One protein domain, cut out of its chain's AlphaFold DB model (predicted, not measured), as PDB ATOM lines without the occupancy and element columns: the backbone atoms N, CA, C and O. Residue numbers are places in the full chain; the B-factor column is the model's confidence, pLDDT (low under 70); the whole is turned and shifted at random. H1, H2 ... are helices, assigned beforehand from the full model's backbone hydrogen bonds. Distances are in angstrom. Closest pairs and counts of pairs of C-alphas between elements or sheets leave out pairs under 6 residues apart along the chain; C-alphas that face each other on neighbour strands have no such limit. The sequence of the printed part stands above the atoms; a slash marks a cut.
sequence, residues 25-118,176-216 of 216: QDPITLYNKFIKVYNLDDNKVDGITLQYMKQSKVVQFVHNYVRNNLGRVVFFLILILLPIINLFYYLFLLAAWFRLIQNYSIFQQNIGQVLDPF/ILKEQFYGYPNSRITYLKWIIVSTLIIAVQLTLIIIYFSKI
ATOM      1  N   GLN A  25     -38.101 -20.793 -41.953       78.38
ATOM      2  CA  GLN A  25     -37.985 -22.180 -42.352       78.38
ATOM      3  C   GLN A  25     -39.226 -22.958 -41.942       78.38
ATOM      4  O   GLN A  25     -39.872 -22.659 -40.939       78.38
ATOM      5  N   ASP A  26     -39.544 -23.967 -42.739       90.00
ATOM      6  CA  ASP A  26     -40.667 -24.850 -42.482       90.00
ATOM      7  C   ASP A  26     -40.462 -25.646 -41.174       90.00
ATOM      8  O   ASP A  26     -39.324 -25.854 -40.734       90.00
ATOM      9  N   PRO A  27     -41.549 -26.122 -40.545       92.06
ATOM     10  CA  PRO A  27     -41.474 -26.764 -39.235       92.06
ATOM     11  C   PRO A  27     -40.608 -28.030 -39.201       92.06
ATOM     12  O   PRO A  27     -40.061 -28.343 -38.148       92.06
ATOM     13  N   ILE A  28     -40.447 -28.752 -40.319       95.06
ATOM     14  CA  ILE A  28     -39.570 -29.933 -40.375       95.06
ATOM     15  C   ILE A  28     -38.107 -29.492 -40.318       95.06
ATOM     16  O   ILE A  28     -37.309 -30.076 -39.585       95.06
ATOM     17  N   THR A  29     -37.746 -28.447 -41.062       92.31
ATOM     18  CA  THR A  29     -36.383 -27.903 -41.054       92.31
ATOM     19  C   THR A  29     -36.012 -27.326 -39.693       92.31
ATOM     20  O   THR A  29     -34.921 -27.612 -39.203       92.31
ATOM     21  N   LEU A  30     -36.915 -26.576 -39.055       90.25
ATOM     22  CA  LEU A  30     -36.693 -26.042 -37.707       90.25
ATOM     23  C   LEU A  30     -36.477 -27.158 -36.679       90.25
ATOM     24  O   LEU A  30     -35.506 -27.125 -35.927       90.25
ATOM     25  N   TYR A  31     -37.323 -28.189 -36.701       93.88
ATOM     26  CA  TYR A  31     -37.152 -29.348 -35.830       93.88
ATOM     27  C   TYR A  31     -35.813 -30.057 -36.074       93.88
ATOM     28  O   TYR A  31     -35.072 -30.348 -35.139       93.88
ATOM     29  N   ASN A  32     -35.452 -30.290 -37.338       93.06
ATOM     30  CA  ASN A  32     -34.201 -30.959 -37.691       93.06
ATOM     31  C   ASN A  32     -32.950 -30.160 -37.301       93.06
ATOM     32  O   ASN A  32     -31.927 -30.772 -36.999       93.06
ATOM     33  N   LYS A  33     -33.023 -28.825 -37.263       89.00
ATOM     34  CA  LYS A  33     -31.949 -27.996 -36.700       89.00
ATOM     35  C   LYS A  33     -31.745 -28.276 -35.217       89.00
ATOM     36  O   LYS A  33     -30.610 -28.494 -34.808       89.00
ATOM     37  N   PHE A  34     -32.824 -28.347 -34.437       91.50
ATOM     38  CA  PHE A  34     -32.720 -28.758 -33.038       91.50
ATOM     39  C   PHE A  34     -32.119 -30.162 -32.912       91.50
ATOM     40  O   PHE A  34     -31.170 -30.343 -32.159       91.50
ATOM     41  N   ILE A  35     -32.605 -31.140 -33.685       94.31
ATOM     42  CA  ILE A  35     -32.081 -32.515 -33.634       94.31
ATOM     43  C   ILE A  35     -30.586 -32.566 -33.969       94.31
ATOM     44  O   ILE A  35     -29.853 -33.330 -33.346       94.31
ATOM     45  N   LYS A  36     -30.112 -31.722 -34.895       91.19
ATOM     46  CA  LYS A  36     -28.682 -31.590 -35.202       91.19
ATOM     47  C   LYS A  36     -27.875 -31.139 -33.986       91.19
ATOM     48  O   LYS A  36     -26.833 -31.724 -33.713       91.19
ATOM     49  N   VAL A  37     -28.368 -30.139 -33.255       89.31
ATOM     50  CA  VAL A  37     -27.727 -29.637 -32.030       89.31
ATOM     51  C   VAL A  37     -27.802 -30.673 -30.911       89.31
ATOM     52  O   VAL A  37     -26.791 -30.971 -30.287       89.31
ATOM     53  N   TYR A  38     -28.971 -31.264 -30.682       93.06
ATOM     54  CA  TYR A  38     -29.171 -32.299 -29.670       93.06
ATOM     55  C   TYR A  38     -28.244 -33.506 -29.879       93.06
ATOM     56  O   TYR A  38     -27.665 -34.013 -28.925       93.06
ATOM     57  N   ASN A  39     -28.058 -33.946 -31.127       92.31
ATOM     58  CA  ASN A  39     -27.237 -35.112 -31.454       92.31
ATOM     59  C   ASN A  39     -25.717 -34.852 -31.401       92.31
ATOM     60  O   ASN A  39     -24.947 -35.735 -31.789       92.31
ATOM     61  N   LEU A  40     -25.271 -33.688 -30.925       87.88
ATOM     62  CA  LEU A  40     -23.881 -33.494 -30.510       87.88
ATOM     63  C   LEU A  40     -23.603 -34.325 -29.252       87.88
ATOM     64  O   LEU A  40     -24.466 -34.448 -28.384       87.88
ATOM     65  N   ASP A  41     -22.403 -34.892 -29.139       85.62
ATOM     66  CA  ASP A  41     -22.089 -35.846 -28.065       85.62
ATOM     67  C   ASP A  41     -22.249 -35.248 -26.661       85.62
ATOM     68  O   ASP A  41     -22.735 -35.930 -25.764       85.62
ATOM     69  N   ASP A  42     -21.956 -33.956 -26.500       84.00
ATOM     70  CA  ASP A  42     -22.100 -33.237 -25.229       84.00
ATOM     71  C   ASP A  42     -23.568 -32.952 -24.840       84.00
ATOM     72  O   ASP A  42     -23.861 -32.630 -23.687       84.00
ATOM     73  N   ASN A  43     -24.500 -33.058 -25.794       87.56
ATOM     74  CA  ASN A  43     -25.908 -32.686 -25.628       87.56
ATOM     75  C   ASN A  43     -26.859 -33.883 -25.513       87.56
ATOM     76  O   ASN A  43     -27.979 -33.719 -25.026       87.56
ATOM     77  N   LYS A  44     -26.453 -35.076 -25.962       90.44
ATOM     78  CA  LYS A  44     -27.296 -36.276 -25.882       90.44
ATOM     79  C   LYS A  44     -27.594 -36.612 -24.429       90.44
ATOM     80  O   LYS A  44     -26.693 -36.632 -23.592       90.44
ATOM     81  N   VAL A  45     -28.844 -36.938 -24.134       90.00
ATOM     82  CA  VAL A  45     -29.242 -37.494 -22.839       90.00
ATOM     83  C   VAL A  45     -29.063 -39.007 -22.898       90.00
ATOM     84  O   VAL A  45     -29.493 -39.639 -23.862       90.00
ATOM     85  N   ASP A  46     -28.358 -39.574 -21.918       89.19
ATOM     86  CA  ASP A  46     -28.075 -41.014 -21.806       89.19
ATOM     87  C   ASP A  46     -27.454 -41.647 -23.070       89.19
ATOM     88  O   ASP A  46     -27.647 -42.824 -23.368       89.19
ATOM     89  N   GLY A  47     -26.722 -40.851 -23.861       89.50
ATOM     90  CA  GLY A  47     -26.132 -41.285 -25.133       89.50
ATOM     91  C   GLY A  47     -27.150 -41.566 -26.250       89.50
ATOM     92  O   GLY A  47     -26.768 -42.016 -27.334       89.50
ATOM     93  N   ILE A  48     -28.435 -41.285 -26.028       95.06
ATOM     94  CA  ILE A  48     -29.510 -41.561 -26.980       95.06
ATOM     95  C   ILE A  48     -29.433 -40.573 -28.142       95.06
ATOM     96  O   ILE A  48     -29.470 -39.356 -27.957       95.06
ATOM     97  N   THR A  49     -29.374 -41.111 -29.361       96.31
ATOM     98  CA  THR A  49     -29.436 -40.332 -30.603       96.31
ATOM     99  C   THR A  49     -30.878 -40.259 -31.089       96.31
ATOM    100  O   THR A  49     -31.506 -41.289 -31.330       96.31
ATOM    101  N   LEU A  50     -31.390 -39.043 -31.266       96.12
ATOM    102  CA  LEU A  50     -32.749 -38.810 -31.746       96.12
ATOM    103  C   LEU A  50     -32.814 -38.821 -33.273       96.12
ATOM    104  O   LEU A  50     -31.875 -38.424 -33.971       96.12
ATOM    105  N   GLN A  51     -33.956 -39.243 -33.809       97.50
ATOM    106  CA  GLN A  51     -34.145 -39.377 -35.247       97.50
ATOM    107  C   GLN A  51     -34.522 -38.041 -35.910       97.50
ATOM    108  O   GLN A  51     -35.355 -37.283 -35.405       97.50
ATOM    109  N   TYR A  52     -33.953 -37.783 -37.091       96.75
ATOM    110  CA  TYR A  52     -34.346 -36.669 -37.957       96.75
ATOM    111  C   TYR A  52     -35.677 -36.934 -38.667       96.75
ATOM    112  O   TYR A  52     -35.957 -38.038 -39.141       96.75
ATOM    113  N   MET A  53     -36.467 -35.880 -38.835       97.06
ATOM    114  CA  MET A  53     -37.647 -35.887 -39.689       97.06
ATOM    115  C   MET A  53     -37.272 -35.907 -41.174       97.06
ATOM    116  O   MET A  53     -36.293 -35.300 -41.615       97.06
ATOM    117  N   LYS A  54     -38.111 -36.558 -41.979       96.69
ATOM    118  CA  LYS A  54     -37.979 -36.620 -43.435       96.69
ATOM    119  C   LYS A  54     -38.393 -35.287 -44.055       96.69
ATOM    120  O   LYS A  54     -39.555 -34.885 -43.959       96.69
ATOM    121  N   GLN A  55     -37.445 -34.645 -44.733       94.62
ATOM    122  CA  GLN A  55     -37.654 -33.381 -45.438       94.62
ATOM    123  C   GLN A  55     -38.746 -33.485 -46.511       94.62
ATOM    124  O   GLN A  55     -38.930 -34.528 -47.142       94.62
ATOM    125  N   SER A  56     -39.472 -32.387 -46.737       93.88
ATOM    126  CA  SER A  56     -40.553 -32.343 -47.723       93.88
ATOM    127  C   SER A  56     -40.618 -31.005 -48.451       93.88
ATOM    128  O   SER A  56     -40.988 -29.983 -47.875       93.88
ATOM    129  N   LYS A  57     -40.358 -31.042 -49.764       91.75
ATOM    130  CA  LYS A  57     -40.491 -29.874 -50.650       91.75
ATOM    131  C   LYS A  57     -41.916 -29.314 -50.669       91.75
ATOM    132  O   LYS A  57     -42.101 -28.109 -50.777       91.75
ATOM    133  N   VAL A  58     -42.923 -30.180 -50.531       91.94
ATOM    134  CA  VAL A  58     -44.339 -29.776 -50.500       91.94
ATOM    135  C   VAL A  58     -44.643 -28.971 -49.237       91.94
ATOM    136  O   VAL A  58     -45.257 -27.911 -49.321       91.94
ATOM    137  N   VAL A  59     -44.166 -29.427 -48.074       93.56
ATOM    138  CA  VAL A  59     -44.329 -28.690 -46.810       93.56
ATOM    139  C   VAL A  59     -43.606 -27.348 -46.875       93.56
ATOM    140  O   VAL A  59     -44.211 -26.336 -46.532       93.56
ATOM    141  N   GLN A  60     -42.369 -27.325 -47.383       91.50
ATOM    142  CA  GLN A  60     -41.585 -26.102 -47.587       91.50
ATOM    143  C   GLN A  60     -42.304 -25.088 -48.476       91.50
ATOM    144  O   GLN A  60     -42.439 -23.923 -48.105       91.50
ATOM    145  N   PHE A  61     -42.804 -25.535 -49.629       88.19
ATOM    146  CA  PHE A  61     -43.532 -24.687 -50.565       88.19
ATOM    147  C   PHE A  61     -44.773 -24.066 -49.914       88.19
ATOM    148  O   PHE A  61     -44.922 -22.844 -49.908       88.19
ATOM    149  N   VAL A  62     -45.624 -24.895 -49.297       88.38
ATOM    150  CA  VAL A  62     -46.843 -24.421 -48.625       88.38
ATOM    151  C   VAL A  62     -46.505 -23.479 -47.468       88.38
ATOM    152  O   VAL A  62     -47.148 -22.443 -47.324       88.38
ATOM    153  N   HIS A  63     -45.485 -23.797 -46.667       88.50
ATOM    154  CA  HIS A  63     -45.089 -22.977 -45.523       88.50
ATOM    155  C   HIS A  63     -44.646 -21.578 -45.958       88.50
ATOM    156  O   HIS A  63     -45.132 -20.576 -45.434       88.50
ATOM    157  N   ASN A  64     -43.764 -21.510 -46.959       83.31
ATOM    158  CA  ASN A  64     -43.266 -20.247 -47.496       83.31
ATOM    159  C   ASN A  64     -44.402 -19.393 -48.062       83.31
ATOM    160  O   ASN A  64     -44.433 -18.181 -47.846       83.31
ATOM    161  N   TYR A  65     -45.361 -20.031 -48.733       78.38
ATOM    162  CA  TYR A  65     -46.498 -19.348 -49.332       78.38
ATOM    163  C   TYR A  65     -47.467 -18.785 -48.281       78.38
ATOM    164  O   TYR A  65     -47.871 -17.624 -48.344       78.38
ATOM    165  N   VAL A  66     -47.782 -19.577 -47.253       76.94
ATOM    166  CA  VAL A  66     -48.697 -19.190 -46.168       76.94
ATOM    167  C   VAL A  66     -48.060 -18.180 -45.207       76.94
ATOM    168  O   VAL A  66     -48.763 -17.606 -44.389       76.94
ATOM    169  N   ARG A  67     -46.756 -17.883 -45.286       76.12
ATOM    170  CA  ARG A  67     -46.102 -16.948 -44.351       76.12
ATOM    171  C   ARG A  67     -46.313 -15.470 -44.687       76.12
ATOM    172  O   ARG A  67     -46.325 -14.637 -43.781       76.12
ATOM    173  N   ASN A  68     -46.509 -15.104 -45.950       78.00
ATOM    174  CA  ASN A  68     -46.602 -13.694 -46.344       78.00
ATOM    175  C   ASN A  68     -47.980 -13.107 -45.976       78.00
ATOM    176  O   ASN A  68     -48.969 -13.471 -46.594       78.00
ATOM    177  N   ASN A  69     -48.078 -12.220 -44.975       77.62
ATOM    178  CA  ASN A  69     -49.363 -11.659 -44.510       77.62
ATOM    179  C   ASN A  69     -50.133 -10.908 -45.608       77.62
ATOM    180  O   ASN A  69     -51.336 -11.107 -45.751       77.62
ATOM    181  N   LEU A  70     -49.447 -10.080 -46.401       78.31
ATOM    182  CA  LEU A  70     -50.086  -9.320 -47.479       78.31
ATOM    183  C   LEU A  70     -50.457 -10.246 -48.647       78.31
ATOM    184  O   LEU A  70     -51.567 -10.193 -49.173       78.31
ATOM    185  N   GLY A  71     -49.546 -11.168 -48.983       77.19
ATOM    186  CA  GLY A  71     -49.783 -12.208 -49.984       77.19
ATOM    187  C   GLY A  71     -50.948 -13.131 -49.617       77.19
ATOM    188  O   GLY A  71     -51.728 -13.493 -50.490       77.19
ATOM    189  N   ARG A  72     -51.125 -13.446 -48.328       81.94
ATOM    190  CA  ARG A  72     -52.233 -14.261 -47.813       81.94
ATOM    191  C   ARG A  72     -53.591 -13.639 -48.121       81.94
ATOM    192  O   ARG A  72     -54.475 -14.355 -48.576       81.94
ATOM    193  N   VAL A  73     -53.765 -12.335 -47.894       84.06
ATOM    194  CA  VAL A  73     -55.050 -11.649 -48.136       84.06
ATOM    195  C   VAL A  73     -55.397 -11.657 -49.623       84.06
ATOM    196  O   VAL A  73     -56.492 -12.071 -49.997       84.06
ATOM    197  N   VAL A  74     -54.447 -11.264 -50.479       83.06
ATOM    198  CA  VAL A  74     -54.639 -11.277 -51.939       83.06
ATOM    199  C   VAL A  74     -54.927 -12.694 -52.431       83.06
ATOM    200  O   VAL A  74     -55.831 -12.908 -53.234       83.06
ATOM    201  N   PHE A  75     -54.210 -13.683 -51.903       83.75
ATOM    202  CA  PHE A  75     -54.430 -15.074 -52.255       83.75
ATOM    203  C   PHE A  75     -55.808 -15.580 -51.834       83.75
ATOM    204  O   PHE A  75     -56.459 -16.258 -52.617       83.75
ATOM    205  N   PHE A  76     -56.301 -15.217 -50.648       85.06
ATOM    206  CA  PHE A  76     -57.659 -15.571 -50.237       85.06
ATOM    207  C   PHE A  76     -58.724 -15.027 -51.191       85.06
ATOM    208  O   PHE A  76     -59.665 -15.747 -51.513       85.06
ATOM    209  N   LEU A  77     -58.557 -13.800 -51.693       85.25
ATOM    210  CA  LEU A  77     -59.454 -13.250 -52.712       85.25
ATOM    211  C   LEU A  77     -59.415 -14.088 -53.998       85.25
ATOM    212  O   LEU A  77     -60.466 -14.434 -54.533       85.25
ATOM    213  N   ILE A  78     -58.220 -14.481 -54.450       86.31
ATOM    214  CA  ILE A  78     -58.047 -15.376 -55.607       86.31
ATOM    215  C   ILE A  78     -58.744 -16.719 -55.362       86.31
ATOM    216  O   ILE A  78     -59.472 -17.192 -56.231       86.31
ATOM    217  N   LEU A  79     -58.564 -17.318 -54.181       86.94
ATOM    218  CA  LEU A  79     -59.188 -18.591 -53.821       86.94
ATOM    219  C   LEU A  79     -60.715 -18.511 -53.835       86.94
ATOM    220  O   LEU A  79     -61.348 -19.460 -54.281       86.94
ATOM    221  N   ILE A  80     -61.301 -17.404 -53.372       87.44
ATOM    222  CA  ILE A  80     -62.756 -17.188 -53.361       87.44
ATOM    223  C   ILE A  80     -63.304 -17.008 -54.782       87.44
ATOM    224  O   ILE A  80     -64.376 -17.525 -55.092       87.44
ATOM    225  N   LEU A  81     -62.576 -16.308 -55.654       86.62
ATOM    226  CA  LEU A  81     -63.024 -16.017 -57.018       86.62
ATOM    227  C   LEU A  81     -62.797 -17.181 -57.993       86.62
ATOM    228  O   LEU A  81     -63.558 -17.334 -58.945       86.62
ATOM    229  N   LEU A  82     -61.763 -18.002 -57.775       90.38
ATOM    230  CA  LEU A  82     -61.326 -19.034 -58.716       90.38
ATOM    231  C   LEU A  82     -61.415 -20.442 -58.090       90.38
ATOM    232  O   LEU A  82     -60.446 -20.914 -57.484       90.38
ATOM    233  N   PRO A  83     -62.542 -21.163 -58.270       87.00
ATOM    234  CA  PRO A  83     -62.796 -22.438 -57.589       87.00
ATOM    235  C   PRO A  83     -61.797 -23.537 -57.953       87.00
ATOM    236  O   PRO A  83     -61.381 -24.312 -57.093       87.00
ATOM    237  N   ILE A  84     -61.345 -23.578 -59.210       89.44
ATOM    238  CA  ILE A  84     -60.350 -24.558 -59.669       89.44
ATOM    239  C   ILE A  84     -59.010 -24.351 -58.946       89.44
ATOM    240  O   ILE A  84     -58.390 -25.318 -58.508       89.44
ATOM    241  N   ILE A  85     -58.579 -23.096 -58.764       90.31
ATOM    242  CA  ILE A  85     -57.333 -22.783 -58.047       90.31
ATOM    243  C   ILE A  85     -57.449 -23.198 -56.580       90.31
ATOM    244  O   ILE A  85     -56.514 -23.785 -56.033       90.31
ATOM    245  N   ASN A  86     -58.603 -22.950 -55.958       90.31
ATOM    246  CA  ASN A  86     -58.849 -23.366 -54.583       90.31
ATOM    247  C   ASN A  86     -58.834 -24.888 -54.414       90.31
ATOM    248  O   ASN A  86     -58.240 -25.382 -53.459       90.31
ATOM    249  N   LEU A  87     -59.372 -25.643 -55.375       91.44
ATOM    250  CA  LEU A  87     -59.283 -27.103 -55.364       91.44
ATOM    251  C   LEU A  87     -57.830 -27.600 -55.446       91.44
ATOM    252  O   LEU A  87     -57.435 -28.469 -54.669       91.44
ATOM    253  N   PHE A  88     -57.006 -27.037 -56.336       92.31
ATOM    254  CA  PHE A  88     -55.583 -27.393 -56.392       92.31
ATOM    255  C   PHE A  88     -54.865 -27.057 -55.083       92.31
ATOM    256  O   PHE A  88     -54.124 -27.886 -54.553       92.31
ATOM    257  N   TYR A  89     -55.108 -25.867 -54.534       91.19
ATOM    258  CA  TYR A  89     -54.521 -25.449 -53.266       91.19
ATOM    259  C   TYR A  89     -54.927 -26.369 -52.105       91.19
ATOM    260  O   TYR A  89     -54.071 -26.775 -51.317       91.19
ATOM    261  N   TYR A  90     -56.197 -26.771 -52.044       93.38
ATOM    262  CA  TYR A  90     -56.704 -27.751 -51.086       93.38
ATOM    263  C   TYR A  90     -55.935 -29.079 -51.156       93.38
ATOM    264  O   TYR A  90     -55.479 -29.591 -50.133       93.38
ATOM    265  N   LEU A  91     -55.720 -29.616 -52.363       94.62
ATOM    266  CA  LEU A  91     -54.950 -30.850 -52.556       94.62
ATOM    267  C   LEU A  91     -53.488 -30.695 -52.106       94.62
ATOM    268  O   LEU A  91     -52.939 -31.600 -51.473       94.62
ATOM    269  N   PHE A  92     -52.864 -29.541 -52.365       93.69
ATOM    270  CA  PHE A  92     -51.520 -29.234 -51.862       93.69
ATOM    271  C   PHE A  92     -51.468 -29.167 -50.331       93.69
ATOM    272  O   PHE A  92     -50.543 -29.717 -49.727       93.69
ATOM    273  N   LEU A  93     -52.458 -28.533 -49.697       94.00
ATOM    274  CA  LEU A  93     -52.581 -28.482 -48.240       94.00
ATOM    275  C   LEU A  93     -52.735 -29.882 -47.639       94.00
ATOM    276  O   LEU A  93     -52.036 -30.201 -46.677       94.00
ATOM    277  N   LEU A  94     -53.588 -30.727 -48.224       95.81
ATOM    278  CA  LEU A  94     -53.755 -32.119 -47.803       95.81
ATOM    279  C   LEU A  94     -52.447 -32.905 -47.912       95.81
ATOM    280  O   LEU A  94     -52.055 -33.582 -46.961       95.81
ATOM    281  N   ALA A  95     -51.740 -32.786 -49.040       96.19
ATOM    282  CA  ALA A  95     -50.458 -33.451 -49.237       96.19
ATOM    283  C   ALA A  95     -49.419 -32.996 -48.197       96.19
ATOM    284  O   ALA A  95     -48.716 -33.827 -47.618       96.19
ATOM    285  N   ALA A  96     -49.338 -31.692 -47.913       95.56
ATOM    286  CA  ALA A  96     -48.443 -31.157 -46.890       95.56
ATOM    287  C   ALA A  96     -48.822 -31.637 -45.481       95.56
ATOM    288  O   ALA A  96     -47.960 -32.091 -44.730       95.56
ATOM    289  N   TRP A  97     -50.108 -31.591 -45.130       95.94
ATOM    290  CA  TRP A  97     -50.603 -32.049 -43.835       95.94
ATOM    291  C   TRP A  97     -50.325 -33.537 -43.621       95.94
ATOM    292  O   TRP A  97     -49.800 -33.912 -42.575       95.94
ATOM    293  N   PHE A  98     -50.554 -34.377 -44.632       96.25
ATOM    294  CA  PHE A  98     -50.224 -35.799 -44.564       96.25
ATOM    295  C   PHE A  98     -48.728 -36.032 -44.297       96.25
ATOM    296  O   PHE A  98     -48.368 -36.842 -43.442       96.25
ATOM    297  N   ARG A  99     -47.836 -35.273 -44.950       96.19
ATOM    298  CA  ARG A  99     -46.387 -35.327 -44.677       96.19
ATOM    299  C   ARG A  99     -46.031 -34.895 -43.254       96.19
ATOM    300  O   ARG A  99     -45.101 -35.454 -42.671       96.19
ATOM    301  N   LEU A 100     -46.755 -33.934 -42.685       95.81
ATOM    302  CA  LEU A 100     -46.585 -33.539 -41.288       95.81
ATOM    303  C   LEU A 100     -47.099 -34.615 -40.314       95.81
ATOM    304  O   LEU A 100     -46.484 -34.853 -39.282       95.81
ATOM    305  N   ILE A 101     -48.186 -35.318 -40.637       95.69
ATOM    306  CA  ILE A 101     -48.657 -36.455 -39.832       95.69
ATOM    307  C   ILE A 101     -47.637 -37.598 -39.846       95.69
ATOM    308  O   ILE A 101     -47.318 -38.131 -38.788       95.69
ATOM    309  N   GLN A 102     -47.066 -37.930 -41.008       95.38
ATOM    310  CA  GLN A 102     -46.016 -38.952 -41.105       95.38
ATOM    311  C   GLN A 102     -44.789 -38.609 -40.252       95.38
ATOM    312  O   GLN A 102     -44.240 -39.470 -39.582       95.38
ATOM    313  N   ASN A 103     -44.354 -37.350 -40.256       96.69
ATOM    314  CA  ASN A 103     -43.212 -36.917 -39.450       96.69
ATOM    315  C   ASN A 103     -43.548 -36.774 -37.954       96.69
ATOM    316  O   ASN A 103     -42.658 -36.853 -37.112       96.69
ATOM    317  N   TYR A 104     -44.826 -36.640 -37.596       96.44
ATOM    318  CA  TYR A 104     -45.252 -36.634 -36.198       96.44
ATOM    319  C   TYR A 104     -44.985 -37.953 -35.477       96.44
ATOM    320  O   TYR A 104     -44.737 -37.930 -34.276       96.44
ATOM    321  N   SER A 105     -44.988 -39.091 -36.176       96.06
ATOM    322  CA  SER A 105     -44.614 -40.356 -35.536       96.06
ATOM    323  C   SER A 105     -43.160 -40.330 -35.058       96.06
ATOM    324  O   SER A 105     -42.877 -40.832 -33.979       96.06
ATOM    325  N   ILE A 106     -42.265 -39.684 -35.814       96.69
ATOM    326  CA  ILE A 106     -40.855 -39.503 -35.436       96.69
ATOM    327  C   ILE A 106     -40.756 -38.589 -34.212       96.69
ATOM    328  O   ILE A 106     -40.047 -38.903 -33.264       96.69
ATOM    329  N   PHE A 107     -41.518 -37.489 -34.190       96.50
ATOM    330  CA  PHE A 107     -41.609 -36.628 -33.007       96.50
ATOM    331  C   PHE A 107     -42.034 -37.417 -31.762       96.50
ATOM    332  O   PHE A 107     -41.375 -37.334 -30.732       96.50
ATOM    333  N   GLN A 108     -43.103 -38.211 -31.873       96.31
ATOM    334  CA  GLN A 108     -43.629 -39.029 -30.775       96.31
ATOM    335  C   GLN A 108     -42.627 -40.085 -30.291       96.31
ATOM    336  O   GLN A 108     -42.494 -40.300 -29.091       96.31
ATOM    337  N   GLN A 109     -41.896 -40.716 -31.211       96.75
ATOM    338  CA  GLN A 109     -40.830 -41.654 -30.860       96.75
ATOM    339  C   GLN A 109     -39.701 -40.952 -30.103       96.75
ATOM    340  O   GLN A 109     -39.301 -41.428 -29.045       96.75
ATOM    341  N   ASN A 110     -39.246 -39.795 -30.588       96.81
ATOM    342  CA  ASN A 110     -38.160 -39.050 -29.954       96.81
ATOM    343  C   ASN A 110     -38.518 -38.599 -28.526       96.81
ATOM    344  O   ASN A 110     -37.733 -38.818 -27.608       96.81
ATOM    345  N   ILE A 111     -39.707 -38.019 -28.313       94.81
ATOM    346  CA  ILE A 111     -40.144 -37.610 -26.961       94.81
ATOM    347  C   ILE A 111     -40.408 -38.808 -26.039       94.81
ATOM    348  O   ILE A 111     -40.336 -38.676 -24.823       94.81
ATOM    349  N   GLY A 112     -40.729 -39.977 -26.603       94.56
ATOM    350  CA  GLY A 112     -40.889 -41.214 -25.839       94.56
ATOM    351  C   GLY A 112     -39.556 -41.815 -25.392       94.56
ATOM    352  O   GLY A 112     -39.523 -42.545 -24.407       94.56
ATOM    353  N   GLN A 113     -38.463 -41.508 -26.098       95.31
ATOM    354  CA  GLN A 113     -37.111 -41.955 -25.755       95.31
ATOM    355  C   GLN A 113     -36.436 -41.047 -24.727       95.31
ATOM    356  O   GLN A 113     -35.684 -41.536 -23.890       95.31
ATOM    357  N   VAL A 114     -36.684 -39.736 -24.797       93.81
ATOM    358  CA  VAL A 114     -36.024 -38.736 -23.950       93.81
ATOM    359  C   VAL A 114     -37.068 -37.784 -23.372       93.81
ATOM    360  O   VAL A 114     -37.668 -36.994 -24.100       93.81
ATOM    361  N   LEU A 115     -37.256 -37.854 -22.048       88.81
ATOM    362  CA  LEU A 115     -38.226 -37.042 -21.300       88.81
ATOM    363  C   LEU A 115     -37.945 -35.538 -21.410       88.81
ATOM    364  O   LEU A 115     -38.863 -34.754 -21.658       88.81
ATOM    365  N   ASP A 116     -36.682 -35.143 -21.239       92.31
ATOM    366  CA  ASP A 116     -36.232 -33.760 -21.385       92.31
ATOM    367  C   ASP A 116     -34.996 -33.692 -22.297       92.31
ATOM    368  O   ASP A 116     -33.870 -33.882 -21.831       92.31
ATOM    369  N   PRO A 117     -35.171 -33.416 -23.601       92.62
ATOM    370  CA  PRO A 117     -34.060 -33.336 -24.541       92.62
ATOM    371  C   PRO A 117     -33.211 -32.066 -24.357       92.62
ATOM    372  O   PRO A 117     -32.194 -31.915 -25.027       92.62
ATOM    373  N   PHE A 118     -33.586 -31.161 -23.449       92.62
ATOM    374  CA  PHE A 118     -32.798 -29.982 -23.089       92.62
ATOM    375  C   PHE A 118     -32.018 -30.170 -21.787       92.62
ATOM    376  O   PHE A 118     -31.236 -29.289 -21.438       92.62
ATOM    377  N   ILE A 176     -36.383 -19.606 -28.285       88.06
ATOM    378  CA  ILE A 176     -36.707 -19.858 -29.698       88.06
ATOM    379  C   ILE A 176     -36.312 -21.284 -30.103       88.06
ATOM    380  O   ILE A 176     -37.097 -21.965 -30.759       88.06
ATOM    381  N   LEU A 177     -35.130 -21.777 -29.708       88.88
ATOM    382  CA  LEU A 177     -34.728 -23.159 -30.003       88.88
ATOM    383  C   LEU A 177     -35.696 -24.173 -29.368       88.88
ATOM    384  O   LEU A 177     -36.074 -25.168 -29.990       88.88
ATOM    385  N   LYS A 178     -36.148 -23.888 -28.145       91.25
ATOM    386  CA  LYS A 178     -37.131 -24.709 -27.428       91.25
ATOM    387  C   LYS A 178     -38.477 -24.743 -28.149       91.25
ATOM    388  O   LYS A 178     -39.069 -25.809 -28.324       91.25
ATOM    389  N   GLU A 179     -38.924 -23.596 -28.645       88.94
ATOM    390  CA  GLU A 179     -40.130 -23.473 -29.467       88.94
ATOM    391  C   GLU A 179     -40.001 -24.184 -30.820       88.94
ATOM    392  O   GLU A 179     -40.978 -24.750 -31.303       88.94
ATOM    393  N   GLN A 180     -38.809 -24.232 -31.425       88.12
ATOM    394  CA  GLN A 180     -38.576 -24.994 -32.660       88.12
ATOM    395  C   GLN A 180     -38.779 -26.502 -32.458       88.12
ATOM    396  O   GLN A 180     -39.295 -27.174 -33.353       88.12
ATOM    397  N   PHE A 181     -38.430 -27.028 -31.281       92.38
ATOM    398  CA  PHE A 181     -38.678 -28.424 -30.930       92.38
ATOM    399  C   PHE A 181     -40.155 -28.675 -30.582       92.38
ATOM    400  O   PHE A 181     -40.838 -29.449 -31.259       92.38
ATOM    401  N   TYR A 182     -40.680 -27.987 -29.563       92.56
ATOM    402  CA  TYR A 182     -42.032 -28.233 -29.043       92.56
ATOM    403  C   TYR A 182     -43.156 -27.631 -29.896       92.56
ATOM    404  O   TYR A 182     -44.320 -27.981 -29.711       92.56
ATOM    405  N   GLY A 183     -42.847 -26.747 -30.845       90.06
ATOM    406  CA  GLY A 183     -43.819 -26.121 -31.746       90.06
ATOM    407  C   GLY A 183     -44.229 -26.994 -32.935       90.06
ATOM    408  O   GLY A 183     -45.221 -26.696 -33.613       90.06
ATOM    409  N   TYR A 184     -43.521 -28.098 -33.191       92.69
ATOM    410  CA  TYR A 184     -43.833 -29.000 -34.300       92.69
ATOM    411  C   TYR A 184     -45.290 -29.523 -34.293       92.69
ATOM    412  O   TYR A 184     -45.966 -29.423 -35.327       92.69
ATOM    413  N   PRO A 185     -45.850 -30.009 -33.162       92.88
ATOM    414  CA  PRO A 185     -47.236 -30.473 -33.100       92.88
ATOM    415  C   PRO A 185     -48.248 -29.392 -33.497       92.88
ATOM    416  O   PRO A 185     -49.199 -29.691 -34.224       92.88
ATOM    417  N   ASN A 186     -48.010 -28.139 -33.089       91.12
ATOM    418  CA  ASN A 186     -48.886 -26.998 -33.378       91.12
ATOM    419  C   ASN A 186     -48.946 -26.689 -34.875       91.12
ATOM    420  O   ASN A 186     -50.004 -26.334 -35.396       91.12
ATOM    421  N   SER A 187     -47.845 -26.900 -35.598       89.31
ATOM    422  CA  SER A 187     -47.802 -26.686 -37.047       89.31
ATOM    423  C   SER A 187     -48.801 -27.576 -37.792       89.31
ATOM    424  O   SER A 187     -49.441 -27.130 -38.740       89.31
ATOM    425  N   ARG A 188     -49.029 -28.810 -37.325       91.69
ATOM    426  CA  ARG A 188     -50.024 -29.722 -37.920       91.69
ATOM    427  C   ARG A 188     -51.444 -29.188 -37.774       91.69
ATOM    428  O   ARG A 188     -52.232 -29.257 -38.714       91.69
ATOM    429  N   ILE A 189     -51.751 -28.640 -36.599       90.81
ATOM    430  CA  ILE A 189     -53.055 -28.047 -36.291       90.81
ATOM    431  C   ILE A 189     -53.272 -26.806 -37.156       90.81
ATOM    432  O   ILE A 189     -54.357 -26.618 -37.697       90.81
ATOM    433  N   THR A 190     -52.236 -25.989 -37.353       90.44
ATOM    434  CA  THR A 190     -52.302 -24.841 -38.263       90.44
ATOM    435  C   THR A 190     -52.686 -25.275 -39.675       90.44
ATOM    436  O   THR A 190     -53.627 -24.724 -40.235       90.44
ATOM    437  N   TYR A 191     -52.040 -26.301 -40.237       91.50
ATOM    438  CA  TYR A 191     -52.380 -26.803 -41.577       91.50
ATOM    439  C   TYR A 191     -53.797 -27.384 -41.637       91.50
ATOM    440  O   TYR A 191     -54.505 -27.150 -42.612       91.50
ATOM    441  N   LEU A 192     -54.247 -28.066 -40.579       93.12
ATOM    442  CA  LEU A 192     -55.625 -28.548 -40.486       93.12
ATOM    443  C   LEU A 192     -56.641 -27.396 -40.526       93.12
ATOM    444  O   LEU A 192     -57.645 -27.494 -41.224       93.12
ATOM    445  N   LYS A 193     -56.365 -26.277 -39.843       92.31
ATOM    446  CA  LYS A 193     -57.210 -25.073 -39.922       92.31
ATOM    447  C   LYS A 193     -57.300 -24.547 -41.357       92.31
ATOM    448  O   LYS A 193     -58.392 -24.233 -41.813       92.31
ATOM    449  N   TRP A 194     -56.181 -24.497 -42.084       91.00
ATOM    450  CA  TRP A 194     -56.166 -24.072 -43.491       91.00
ATOM    451  C   TRP A 194     -56.967 -25.003 -44.402       91.00
ATOM    452  O   TRP A 194     -57.689 -24.524 -45.273       91.00
ATOM    453  N   ILE A 195     -56.888 -26.316 -44.169       94.25
ATOM    454  CA  ILE A 195     -57.699 -27.315 -44.875       94.25
ATOM    455  C   ILE A 195     -59.185 -27.033 -44.648       94.25
ATOM    456  O   ILE A 195     -59.918 -26.901 -45.622       94.25
ATOM    457  N   ILE A 196     -59.611 -26.848 -43.393       94.69
ATOM    458  CA  ILE A 196     -61.011 -26.547 -43.048       94.69
ATOM    459  C   ILE A 196     -61.488 -25.266 -43.743       94.69
ATOM    460  O   ILE A 196     -62.560 -25.256 -44.344       94.69
ATOM    461  N   VAL A 197     -60.686 -24.197 -43.711       92.00
ATOM    462  CA  VAL A 197     -61.027 -22.934 -44.387       92.00
ATOM    463  C   VAL A 197     -61.186 -23.142 -45.894       92.00
ATOM    464  O   VAL A 197     -62.175 -22.696 -46.470       92.00
ATOM    465  N   SER A 198     -60.258 -23.850 -46.539       92.25
ATOM    466  CA  SER A 198     -60.340 -24.128 -47.976       92.25
ATOM    467  C   SER A 198     -61.562 -24.992 -48.321       92.25
ATOM    468  O   SER A 198     -62.276 -24.663 -49.268       92.25
ATOM    469  N   THR A 199     -61.887 -26.006 -47.507       94.94
ATOM    470  CA  THR A 199     -63.115 -26.809 -47.650       94.94
ATOM    471  C   THR A 199     -64.374 -25.946 -47.597       94.94
ATOM    472  O   THR A 199     -65.258 -26.112 -48.437       94.94
ATOM    473  N   LEU A 200     -64.457 -25.003 -46.652       94.94
ATOM    474  CA  LEU A 200     -65.600 -24.091 -46.541       94.94
ATOM    475  C   LEU A 200     -65.741 -23.206 -47.784       94.94
ATOM    476  O   LEU A 200     -66.848 -23.049 -48.295       94.94
ATOM    477  N   ILE A 201     -64.632 -22.677 -48.311       93.62
ATOM    478  CA  ILE A 201     -64.652 -21.874 -49.543       93.62
ATOM    479  C   ILE A 201     -65.154 -22.720 -50.724       93.62
ATOM    480  O   ILE A 201     -66.029 -22.261 -51.456       93.62
ATOM    481  N   ILE A 202     -64.678 -23.966 -50.877       93.75
ATOM    482  CA  ILE A 202     -65.150 -24.881 -51.934       93.75
ATOM    483  C   ILE A 202     -66.662 -25.122 -51.803       93.75
ATOM    484  O   ILE A 202     -67.385 -25.039 -52.795       93.75
ATOM    485  N   ALA A 203     -67.161 -25.382 -50.593       93.88
ATOM    486  CA  ALA A 203     -68.585 -25.628 -50.355       93.88
ATOM    487  C   ALA A 203     -69.461 -24.421 -50.739       93.88
ATOM    488  O   ALA A 203     -70.499 -24.587 -51.386       93.88
ATOM    489  N   VAL A 204     -69.029 -23.205 -50.394       93.56
ATOM    490  CA  VAL A 204     -69.717 -21.964 -50.782       93.56
ATOM    491  C   VAL A 204     -69.696 -21.783 -52.300       93.56
ATOM    492  O   VAL A 204     -70.739 -21.517 -52.894       93.56
ATOM    493  N   GLN A 205     -68.544 -21.984 -52.944       92.25
ATOM    494  CA  GLN A 205     -68.405 -21.871 -54.399       92.25
ATOM    495  C   GLN A 205     -69.322 -22.845 -55.141       92.25
ATOM    496  O   GLN A 205     -70.042 -22.436 -56.049       92.25
ATOM    497  N   LEU A 206     -69.348 -24.115 -54.728       91.44
ATOM    498  CA  LEU A 206     -70.231 -25.123 -55.314       91.44
ATOM    499  C   LEU A 206     -71.706 -24.755 -55.131       91.44
ATOM    500  O   LEU A 206     -72.484 -24.856 -56.076       91.44
ATOM    501  N   THR A 207     -72.081 -24.266 -53.948       92.56
ATOM    502  CA  THR A 207     -73.460 -23.843 -53.662       92.56
ATOM    503  C   THR A 207     -73.886 -22.677 -54.559       92.56
ATOM    504  O   THR A 207     -74.970 -22.711 -55.138       92.56
ATOM    505  N   LEU A 208     -73.028 -21.666 -54.733       91.25
ATOM    506  CA  LEU A 208     -73.293 -20.529 -55.622       91.25
ATOM    507  C   LEU A 208     -73.424 -20.959 -57.087       91.25
ATOM    508  O   LEU A 208     -74.318 -20.478 -57.780       91.25
ATOM    509  N   ILE A 209     -72.580 -21.889 -57.541       90.31
ATOM    510  CA  ILE A 209     -72.653 -22.460 -58.892       90.31
ATOM    511  C   ILE A 209     -73.998 -23.174 -59.102       90.31
ATOM    512  O   ILE A 209     -74.666 -22.929 -60.104       90.31
ATOM    513  N   ILE A 210     -74.435 -24.001 -58.148       92.12
ATOM    514  CA  ILE A 210     -75.729 -24.704 -58.218       92.12
ATOM    515  C   ILE A 210     -76.897 -23.704 -58.257       92.12
ATOM    516  O   ILE A 210     -77.805 -23.839 -59.078       92.12
ATOM    517  N   ILE A 211     -76.873 -22.668 -57.410       93.06
ATOM    518  CA  ILE A 211     -77.903 -21.617 -57.402       93.06
ATOM    519  C   ILE A 211     -77.941 -20.873 -58.742       93.06
ATOM    520  O   ILE A 211     -79.020 -20.578 -59.243       93.06
ATOM    521  N   TYR A 212     -76.782 -20.574 -59.329       92.44
ATOM    522  CA  TYR A 212     -76.700 -19.901 -60.623       92.44
ATOM    523  C   TYR A 212     -77.308 -20.753 -61.744       92.44
ATOM    524  O   TYR A 212     -78.171 -20.271 -62.470       92.44
ATOM    525  N   PHE A 213     -76.930 -22.032 -61.836       92.38
ATOM    526  CA  PHE A 213     -77.462 -22.939 -62.857       92.38
ATOM    527  C   PHE A 213     -78.939 -23.290 -62.664       92.38
ATOM    528  O   PHE A 213     -79.622 -23.521 -63.647       92.38
ATOM    529  N   SER A 214     -79.454 -23.310 -61.432       90.31
ATOM    530  CA  SER A 214     -80.886 -23.565 -61.177       90.31
ATOM    531  C   SER A 214     -81.809 -22.390 -61.524       90.31
ATOM    532  O   SER A 214     -83.027 -22.557 -61.529       90.31
ATOM    533  N   LYS A 215     -81.248 -21.202 -61.787       84.31
ATOM    534  CA  LYS A 215     -81.987 -19.999 -62.205       84.31
ATOM    535  C   LYS A 215     -81.952 -19.746 -63.718       84.31
ATOM    536  O   LYS A 215     -82.622 -18.816 -64.164       84.31
ATOM    537  N   ILE A 216     -81.151 -20.512 -64.460       70.81
ATOM    538  CA  ILE A 216     -81.040 -20.483 -65.928       70.81
ATOM    539  C   ILE A 216     -81.933 -21.580 -66.492       70.81
ATOM    540  O   ILE A 216     -82.660 -21.280 -67.461       70.81
TER     541      ILE A 216
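AT A GLANCE: This is residues 25 to 118 and 176 to 216 of the 216 residues of an uncharacterized protein of Paramecium tetraurelia (UniProt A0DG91). Two long helices, H4 and H6, lie side by side over part of their length and run opposite ways, making a rod from whose one end residues 210 to 216 stick out, 210 to 214 of them in H6. H1 and H5 pack together toward the other end, H2 crosses H4, and H3 makes corners with H2 and H4. The printed part has 135 residues with six named helices, H1 to H6 in that order, and no named strand: the class is all helix, its packing part aligned and part crossed, with both shallow and larger tilts. It is loose, with a radius of gyration of the C-alphas of 19.2 A, and spans 72 by 27 by 20 A.

HOW THE PARTS SIT: H4, residues 83 to 113, and H6, residues 184 to 214, touch at a shallow tilt of 22 degrees, opposite ways, the closest C-alphas being those of Trp 97 and Tyr 191, 6.0 A apart. H2, residues 57 to 67, touches residues 92 to 100 of H4 alone, only just about perpendicular at 71 degrees, closest at C-alphas 59 and 96, 4.8 A. H3, residues 69 to 81, touches H4 only at the corner, closest at C-alphas 79 and 86, 4.8 A. H1, residues 27 to 38, touches H6 with residues 27 to 31 alone, closest at C-alphas 27 and 184, 5.9 A. H5, residues 176 to 182, touches H1 about perpendicular at 75 degrees, closest at C-alphas 31 and 181, 5.2 A. H3 is apart from H1 and H5. Every O i to N i+4 pair is within hydrogen-bond range in H1, H2, H3 and H5, but 25 of 27 in H4 and in H6.

IN THESE COORDINATES: H4 is 45.3 A long and H6 46.1 A. H1 begins at C-alpha 27 (-41.474, -26.764, -39.235), and H6 ends at C-alpha 214 (-80.886, -23.565, -61.177).

THE WHOLE: C-alphas 42 and 216, the two farthest apart, are 72.8 A apart. Residues 119 to 175 are not printed; C-alphas 118 and 176 are 12.7 A apart across this cut. The link from H1 to H2 is long, 18 residues. No printed residue is under 70 in pLDDT.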